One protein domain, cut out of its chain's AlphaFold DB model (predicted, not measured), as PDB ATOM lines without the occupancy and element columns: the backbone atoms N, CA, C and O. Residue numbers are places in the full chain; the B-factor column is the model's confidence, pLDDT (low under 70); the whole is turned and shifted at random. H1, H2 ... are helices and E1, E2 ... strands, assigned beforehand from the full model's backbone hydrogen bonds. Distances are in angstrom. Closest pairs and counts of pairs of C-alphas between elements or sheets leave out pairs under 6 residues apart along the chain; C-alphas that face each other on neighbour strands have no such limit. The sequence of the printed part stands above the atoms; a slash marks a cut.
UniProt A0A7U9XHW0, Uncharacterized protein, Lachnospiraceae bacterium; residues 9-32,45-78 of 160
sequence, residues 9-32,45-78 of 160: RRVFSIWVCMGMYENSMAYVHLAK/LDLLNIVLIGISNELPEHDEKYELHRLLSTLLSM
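Overview. This is residues 9 to 32 and 45 to 78 of the 160 residues of an uncharacterized protein of Lachnospiraceae bacterium (UniProt A0A7U9XHW0). A narrow, elongated sheet of three strands has one short helix, H1, packed across one face near one end, the other face being bare. The sheet's order is E1 E3 E2, mixed, and the class is mixed, helices and strands. The printed part has 58 residues, in the order E1 E2 E3 H1, and is loose, with a radius of gyration of the C-alphas of 13.2 A and spans of 37 by 23 by 20 A.

Along the chain. The inner strand E3, residues 48 to 56, is 26.0 A long. E1, residues 11 to 20, begins at C-alpha 11 (184.898, 186.083, 154.187) and is 25.3 A long. E2, residues 24 to 29, is 16.6 A long. H1, residues 67 to 76, is 14.2 A long and ends at C-alpha 76 (196.207, 181.197, 175.662).

Arrangement. E3 is parallel to E1 at 19 degrees, with N 15 and O 51 2.8 A apart. E3 is antiparallel to E2 at 170 degrees, with N 26 and O 52 2.9 A apart. H1 is on the sheet, two layers, a helix on one face of a sheet, at a height over the sheet of 9.1 A. It lies over E1 and E3 and runs across the strands, at 69 degrees to E1 on the local plane. H1 touches E3, the closest C-alphas being those of Ile 55 and His 69, 6.3 A apart. In H1 every O i to N i+4 pair is within hydrogen-bond range.

Size, cuts and confidence. The C-alphas farthest apart, of Lys 32 and Met 78, are 41.5 A apart. Residues 33 to 44 are not printed, and C-alphas 32 and 45 across the cut are 7.8 A apart. The link E1 to E2 is tight and E3 to H1 short. No printed residue is under 70 in pLDDT.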
ATOM      1  N   ARG A   9     183.030 184.952 147.517       81.88
ATOM      2  CA  ARG A   9     182.250 184.669 148.733       81.88
ATOM      3  C   ARG A   9     182.575 185.645 149.859       81.88
ATOM      4  O   ARG A   9     183.616 186.286 149.860       81.88
ATOM      5  N   ARG A  10     181.641 185.771 150.805       86.19
ATOM      6  CA  ARG A  10     181.811 186.615 151.987       86.19
ATOM      7  C   ARG A  10     182.817 185.917 152.892       86.19
ATOM      8  O   ARG A  10     182.667 184.718 153.123       86.19
ATOM      9  N   VAL A  11     183.829 186.642 153.354       88.31
ATOM     10  CA  VAL A  11     184.898 186.083 154.187       88.31
ATOM     11  C   VAL A  11     184.880 186.774 155.538       88.31
ATOM     12  O   VAL A  11     184.715 187.992 155.610       88.31
ATOM     13  N   PHE A  12     185.061 185.977 156.589       93.38
ATOM     14  CA  PHE A  12     185.325 186.441 157.942       93.38
ATOM     15  C   PHE A  12     186.765 186.109 158.305       93.38
ATOM     16  O   PHE A  12     187.210 184.976 158.134       93.38
ATOM     17  N   SER A  13     187.485 187.108 158.801       93.81
ATOM     18  CA  SER A  13     188.805 186.943 159.395       93.81
ATOM     19  C   SER A  13     188.699 187.238 160.888       93.81
ATOM     20  O   SER A  13     188.164 188.277 161.263       93.81
ATOM     21  N   ILE A  14     189.158 186.322 161.741       96.25
ATOM     22  CA  ILE A  14     189.154 186.496 163.200       96.25
ATOM     23  C   ILE A  14     190.596 186.689 163.643       96.25
ATOM     24  O   ILE A  14     191.447 185.853 163.344       96.25
ATOM     25  N   TRP A  15     190.879 187.816 164.287       96.12
ATOM     26  CA  TRP A  15     192.219 188.168 164.741       96.12
ATOM     27  C   TRP A  15     192.206 188.196 166.259       96.12
ATOM     28  O   TRP A  15     191.467 188.972 166.863       96.12
ATOM     29  N   VAL A  16     193.026 187.343 166.860       94.31
ATOM     30  CA  VAL A  16     193.182 187.262 168.309       94.31
ATOM     31  C   VAL A  16     194.476 187.974 168.687       94.31
ATOM     32  O   VAL A  16     195.562 187.561 168.278       94.31
ATOM     33  N   CYS A  17     194.358 189.070 169.431       92.56
ATOM     34  CA  CYS A  17     195.461 189.931 169.841       92.56
ATOM     35  C   CYS A  17     195.696 189.772 171.346       92.56
ATOM     36  O   CYS A  17     194.849 190.163 172.142       92.56
ATOM     37  N   MET A  18     196.835 189.198 171.732       90.06
ATOM     38  CA  MET A  18     197.217 188.995 173.136       90.06
ATOM     39  C   MET A  18     198.013 190.185 173.682       90.06
ATOM     40  O   MET A  18     198.628 190.923 172.911       90.06
ATOM     41  N   GLY A  19     198.054 190.341 175.007       86.88
ATOM     42  CA  GLY A  19     198.858 191.382 175.659       86.88
ATOM     43  C   GLY A  19     198.240 192.777 175.594       86.88
ATOM     44  O   GLY A  19     198.959 193.774 175.644       86.88
ATOM     45  N   MET A  20     196.919 192.857 175.446       92.44
ATOM     46  CA  MET A  20     196.193 194.124 175.388       92.44
ATOM     47  C   MET A  20     196.026 194.723 176.792       92.44
ATOM     48  O   MET A  20     196.039 194.007 177.792       92.44
ATOM     49  N   TYR A  21     195.841 196.045 176.873       90.62
ATOM     50  CA  TYR A  21     195.570 196.724 178.149       90.62
ATOM     51  C   TYR A  21     194.229 196.292 178.763       90.62
ATOM     52  O   TYR A  21     194.125 196.139 179.973       90.62
ATOM     53  N   GLU A  22     193.219 196.056 177.922       92.31
ATOM     54  CA  GLU A  22     191.889 195.608 178.331       92.31
ATOM     55  C   GLU A  22     191.307 194.599 177.333       92.31
ATOM     56  O   GLU A  22     191.688 194.558 176.156       92.31
ATOM     57  N   ASN A  23     190.345 193.805 177.807       93.94
ATOM     58  CA  ASN A  23     189.555 192.932 176.948       93.94
ATOM     59  C   ASN A  23     188.656 193.761 176.038       93.94
ATOM     60  O   ASN A  23     187.884 194.602 176.499       93.94
ATOM     61  N   SER A  24     188.739 193.503 174.738       94.88
ATOM     62  CA  SER A  24     188.004 194.269 173.733       94.88
ATOM     63  C   SER A  24     187.570 193.392 172.568       94.88
ATOM     64  O   SER A  24     188.157 192.344 172.287       94.88
ATOM     65  N   MET A  25     186.513 193.811 171.879       96.12
ATOM     66  CA  MET A  25     186.061 193.182 170.645       96.12
ATOM     67  C   MET A  25     185.594 194.258 169.675       96.12
ATOM     68  O   MET A  25     184.823 195.140 170.049       96.12
ATOM     69  N   ALA A  26     186.044 194.177 168.426       96.12
ATOM     70  CA  ALA A  26     185.624 195.091 167.375       96.12
ATOM     71  C   ALA A  26     185.265 194.329 166.101       96.12
ATOM     72  O   ALA A  26     185.957 193.397 165.692       96.12
ATOM     73  N   TYR A  27     184.192 194.767 165.451       95.88
ATOM     74  CA  TYR A  27     183.779 194.263 164.150       95.88
ATOM     75  C   TYR A  27     184.055 195.315 163.077       95.88
ATOM     76  O   TYR A  27     183.404 196.360 163.020       95.88
ATOM     77  N   VAL A  28     185.030 195.031 162.221       94.38
ATOM     78  CA  VAL A  28     185.449 195.908 161.130       94.38
ATOM     79  C   VAL A  28     184.851 195.390 159.827       94.38
ATOM     80  O   VAL A  28     185.069 194.244 159.428       94.38
ATOM     81  N   HIS A  29     184.089 196.249 159.156       92.44
ATOM     82  CA  HIS A  29     183.437 195.954 157.885       92.44
ATOM     83  C   HIS A  29     183.398 197.203 157.001       92.44
ATOM     84  O   HIS A  29     183.581 198.323 157.479       92.44
ATOM     85  N   LEU A  30     183.165 197.010 155.701       88.50
ATOM     86  CA  LEU A  30     182.935 198.120 154.778       88.50
ATOM     87  C   LEU A  30     181.458 198.521 154.818       88.50
ATOM     88  O   LEU A  30     180.578 197.697 154.566       88.50
ATOM     89  N   ALA A  31     181.203 199.799 155.087       86.06
ATOM     90  CA  ALA A  31     179.890 200.422 154.985       86.06
ATOM     91  C   ALA A  31     179.900 201.466 153.858       86.06
ATOM     92  O   ALA A  31     180.941 202.048 153.545       86.06
ATOM     93  N   LYS A  32     178.745 201.676 153.219       85.50
ATOM     94  CA  LYS A  32     178.572 202.681 152.164       85.50
ATOM     95  C   LYS A  32     177.505 203.671 152.581       85.50
ATOM     96  O   LYS A  32     176.335 203.302 152.646       85.50
ATOM     97  N   LEU A  45     179.821 194.769 148.893       79.56
ATOM     98  CA  LEU A  45     180.640 195.515 149.860       79.56
ATOM     99  C   LEU A  45     180.797 194.761 151.182       79.56
ATOM    100  O   LEU A  45     181.795 194.918 151.874       79.56
ATOM    101  N   ASP A  46     179.868 193.857 151.476       82.56
ATOM    102  CA  ASP A  46     179.870 192.992 152.654       82.56
ATOM    103  C   ASP A  46     180.893 191.847 152.568       82.56
ATOM    104  O   ASP A  46     180.883 190.949 153.406       82.56
ATOM    105  N   LEU A  47     181.782 191.846 151.567       86.88
ATOM    106  CA  LEU A  47     182.796 190.808 151.374       86.88
ATOM    107  C   LEU A  47     183.838 190.770 152.489       86.88
ATOM    108  O   LEU A  47     184.215 189.676 152.916       86.88
ATOM    109  N   LEU A  48     184.288 191.942 152.943       87.81
ATOM    110  CA  LEU A  48     185.332 192.085 153.953       87.81
ATOM    111  C   LEU A  48     184.712 192.196 155.345       87.81
ATOM    112  O   LEU A  48     183.988 193.146 155.637       87.81
ATOM    113  N   ASN A  49     185.031 191.229 156.201       92.75
ATOM    114  CA  ASN A  49     184.574 191.174 157.583       92.75
ATOM    115  C   ASN A  49     185.751 190.758 158.459       92.75
ATOM    116  O   ASN A  49     186.335 189.694 158.235       92.75
ATOM    117  N   ILE A  50     186.092 191.575 159.448       95.38
ATOM    118  CA  ILE A  50     187.156 191.276 160.405       95.38
ATOM    119  C   ILE A  50     186.581 191.382 161.815       95.38
ATOM    120  O   ILE A  50     185.950 192.381 162.155       95.38
ATOM    121  N   VAL A  51     186.795 190.354 162.628       96.94
ATOM    122  CA  VAL A  51     186.509 190.362 164.065       96.94
ATOM    123  C   VAL A  51     187.846 190.442 164.787       96.94
ATOM    124  O   VAL A  51     188.638 189.504 164.729       96.94
ATOM    125  N   LEU A  52     188.110 191.575 165.426       96.75
ATOM    126  CA  LEU A  52     189.278 191.778 166.275       96.75
ATOM    127  C   LEU A  52     188.888 191.423 167.709       96.75
ATOM    128  O   LEU A  52     187.905 191.958 168.222       96.75
ATOM    129  N   ILE A  53     189.655 190.547 168.345       97.19
ATOM    130  CA  ILE A  53     189.473 190.136 169.738       97.19
ATOM    131  C   ILE A  53     190.757 190.492 170.481       97.19
ATOM    132  O   ILE A  53     191.795 189.872 170.259       97.19
ATOM    133  N   GLY A  54     190.691 191.506 171.337       95.81
ATOM    134  CA  GLY A  54     191.782 191.885 172.225       95.81
ATOM    135  C   GLY A  54     191.672 191.161 173.560       95.81
ATOM    136  O   GLY A  54     190.632 191.254 174.211       95.81
ATOM    137  N   ILE A  55     192.735 190.465 173.954       94.50
ATOM    138  CA  ILE A  55     192.845 189.677 175.184       94.50
ATOM    139  C   ILE A  55     193.835 190.364 176.127       94.50
ATOM    140  O   ILE A  55     194.995 190.590 175.755       94.50
ATOM    141  N   SER A  56     193.380 190.698 177.336       92.31
ATOM    142  CA  SER A  56     194.246 191.239 178.387       92.31
ATOM    143  C   SER A  56     195.137 190.170 179.015       92.31
ATOM    144  O   SER A  56     194.861 188.979 178.917       92.31
ATOM    145  N   ASN A  57     196.179 190.598 179.726       85.12
ATOM    146  CA  ASN A  57     197.007 189.680 180.520       85.12
ATOM    147  C   ASN A  57     196.269 189.119 181.745       85.12
ATOM    148  O   ASN A  57     196.654 188.080 182.270       85.12
ATOM    149  N   GLU A  58     195.223 189.804 182.202       88.19
ATOM    150  CA  GLU A  58     194.407 189.363 183.329       88.19
ATOM    151  C   GLU A  58     193.318 188.395 182.864       88.19
ATOM    152  O   GLU A  58     192.685 188.603 181.823       88.19
ATOM    153  N   LEU A  59     193.096 187.342 183.655       91.50
ATOM    154  CA  LEU A  59     192.003 186.402 183.452       91.50
ATOM    155  C   LEU A  59     190.687 187.063 183.922       91.50
ATOM    156  O   LEU A  59     190.549 187.300 185.123       91.50
ATOM    157  N   PRO A  60     189.727 187.359 183.022       91.88
ATOM    158  CA  PRO A  60     188.452 187.990 183.388       91.88
ATOM    159  C   PRO A  60     187.639 187.093 184.318       91.88
ATOM    160  O   PRO A  60     187.763 185.878 184.206       91.88
ATOM    161  N   GLU A  61     186.768 187.640 185.169       91.56
ATOM    162  CA  GLU A  61     185.810 186.836 185.948       91.56
ATOM    163  C   GLU A  61     184.866 186.026 185.040       91.56
ATOM    164  O   GLU A  61     184.665 186.353 183.870       91.56
ATOM    165  N   HIS A  62     184.315 184.929 185.571       91.81
ATOM    166  CA  HIS A  62     183.336 184.113 184.850       91.81
ATOM    167  C   HIS A  62     181.966 184.795 184.907       91.81
ATOM    168  O   HIS A  62     181.183 184.571 185.832       91.81
ATOM    169  N   ASP A  63     181.725 185.681 183.943       89.56
ATOM    170  CA  ASP A  63     180.469 186.399 183.758       89.56
ATOM    171  C   ASP A  63     180.018 186.380 182.288       89.56
ATOM    172  O   ASP A  63     180.819 186.208 181.367       89.56
ATOM    173  N   GLU A  64     178.722 186.627 182.063       88.81
ATOM    174  CA  GLU A  64     178.114 186.604 180.722       88.81
ATOM    175  C   GLU A  64     178.753 187.597 179.736       88.81
ATOM    176  O   GLU A  64     178.660 187.424 178.519       88.81
ATOM    177  N   LYS A  65     179.376 188.671 180.235       90.75
ATOM    178  CA  LYS A  65     179.928 189.740 179.399       90.75
ATOM    179  C   LYS A  65     181.269 189.335 178.796       90.75
ATOM    180  O   LYS A  65     181.554 189.720 177.659       90.75
ATOM    181  N   TYR A  66     182.085 188.596 179.542       91.94
ATOM    182  CA  TYR A  66     183.452 188.249 179.163       91.94
ATOM    183  C   TYR A  66     183.662 186.759 178.870       91.94
ATOM    184  O   TYR A  66     184.806 186.376 178.652       91.94
ATOM    185  N   GLU A  67     182.606 185.944 178.771       93.69
ATOM    186  CA  GLU A  67     182.638 184.508 178.413       93.69
ATOM    187  C   GLU A  67     183.714 184.131 177.378       93.69
ATOM    188  O   GLU A  67     184.620 183.340 177.645       93.69
ATOM    189  N   LEU A  68     183.662 184.737 176.184       94.25
ATOM    190  CA  LEU A  68     184.613 184.420 175.115       94.25
ATOM    191  C   LEU A  68     186.043 184.819 175.492       94.25
ATOM    192  O   LEU A  68     186.984 184.068 175.239       94.25
ATOM    193  N   HIS A  69     186.211 186.008 176.070       95.31
ATOM    194  CA  HIS A  69     187.516 186.500 176.498       95.31
ATOM    195  C   HIS A  69     188.095 185.621 177.589       95.31
ATOM    196  O   HIS A  69     189.267 185.291 177.504       95.31
ATOM    197  N   ARG A  70     187.294 185.172 178.554       95.12
ATOM    198  CA  ARG A  70     187.747 184.283 179.617       95.12
ATOM    199  C   ARG A  70     188.172 182.930 179.068       95.12
ATOM    200  O   ARG A  70     189.265 182.483 179.405       95.12
ATOM    201  N   LEU A  71     187.391 182.314 178.182       94.38
ATOM    202  CA  LEU A  71     187.790 181.053 177.555       94.38
ATOM    203  C   LEU A  71     189.106 181.199 176.776       94.38
ATOM    204  O   LEU A  71     190.021 180.390 176.938       94.38
ATOM    205  N   LEU A  72     189.226 182.243 175.952       93.81
ATOM    206  CA  LEU A  72     190.438 182.482 175.169       93.81
ATOM    207  C   LEU A  72     191.639 182.845 176.054       93.81
ATOM    208  O   LEU A  72     192.728 182.325 175.816       93.81
ATOM    209  N   SER A  73     191.448 183.671 177.088       92.69
ATOM    210  CA  SER A  73     192.468 183.986 178.096       92.69
ATOM    211  C   SER A  73     192.935 182.725 178.806       92.69
ATOM    212  O   SER A  73     194.137 182.528 178.944       92.69
ATOM    213  N   THR A  74     192.019 181.837 179.203       92.94
ATOM    214  CA  THR A  74     192.360 180.552 179.824       92.94
ATOM    215  C   THR A  74     193.251 179.733 178.902       92.94
ATOM    216  O   THR A  74     194.362 179.358 179.276       92.94
ATOM    217  N   LEU A  75     192.794 179.492 177.671       90.19
ATOM    218  CA  LEU A  75     193.518 178.671 176.706       90.19
ATOM    219  C   LEU A  75     194.908 179.248 176.418       90.19
ATOM    220  O   LEU A  75     195.911 178.539 176.502       90.19
ATOM    221  N   LEU A  76     194.988 180.546 176.138       88.06
ATOM    222  CA  LEU A  76     196.207 181.197 175.662       88.06
ATOM    223  C   LEU A  76     197.124 181.709 176.785       88.06
ATOM    224  O   LEU A  76     198.223 182.183 176.497       88.06
ATOM    225  N   SER A  77     196.715 181.594 178.053       87.00
ATOM    226  CA  SER A  77     197.511 182.053 179.194       87.00
ATOM    227  C   SER A  77     198.864 181.342 179.269       87.00
ATOM    228  O   SER A  77     198.953 180.121 179.145       87.00
ATOM    229  N   MET A  78     199.921 182.116 179.520       81.94
ATOM    230  CA  MET A  78     201.254 181.594 179.854       81.94
ATOM    231  C   MET A  78     201.442 181.372 181.363       81.94
ATOM    232  O   MET A  78     202.508 180.925 181.787       81.94
TER     233      MET A  78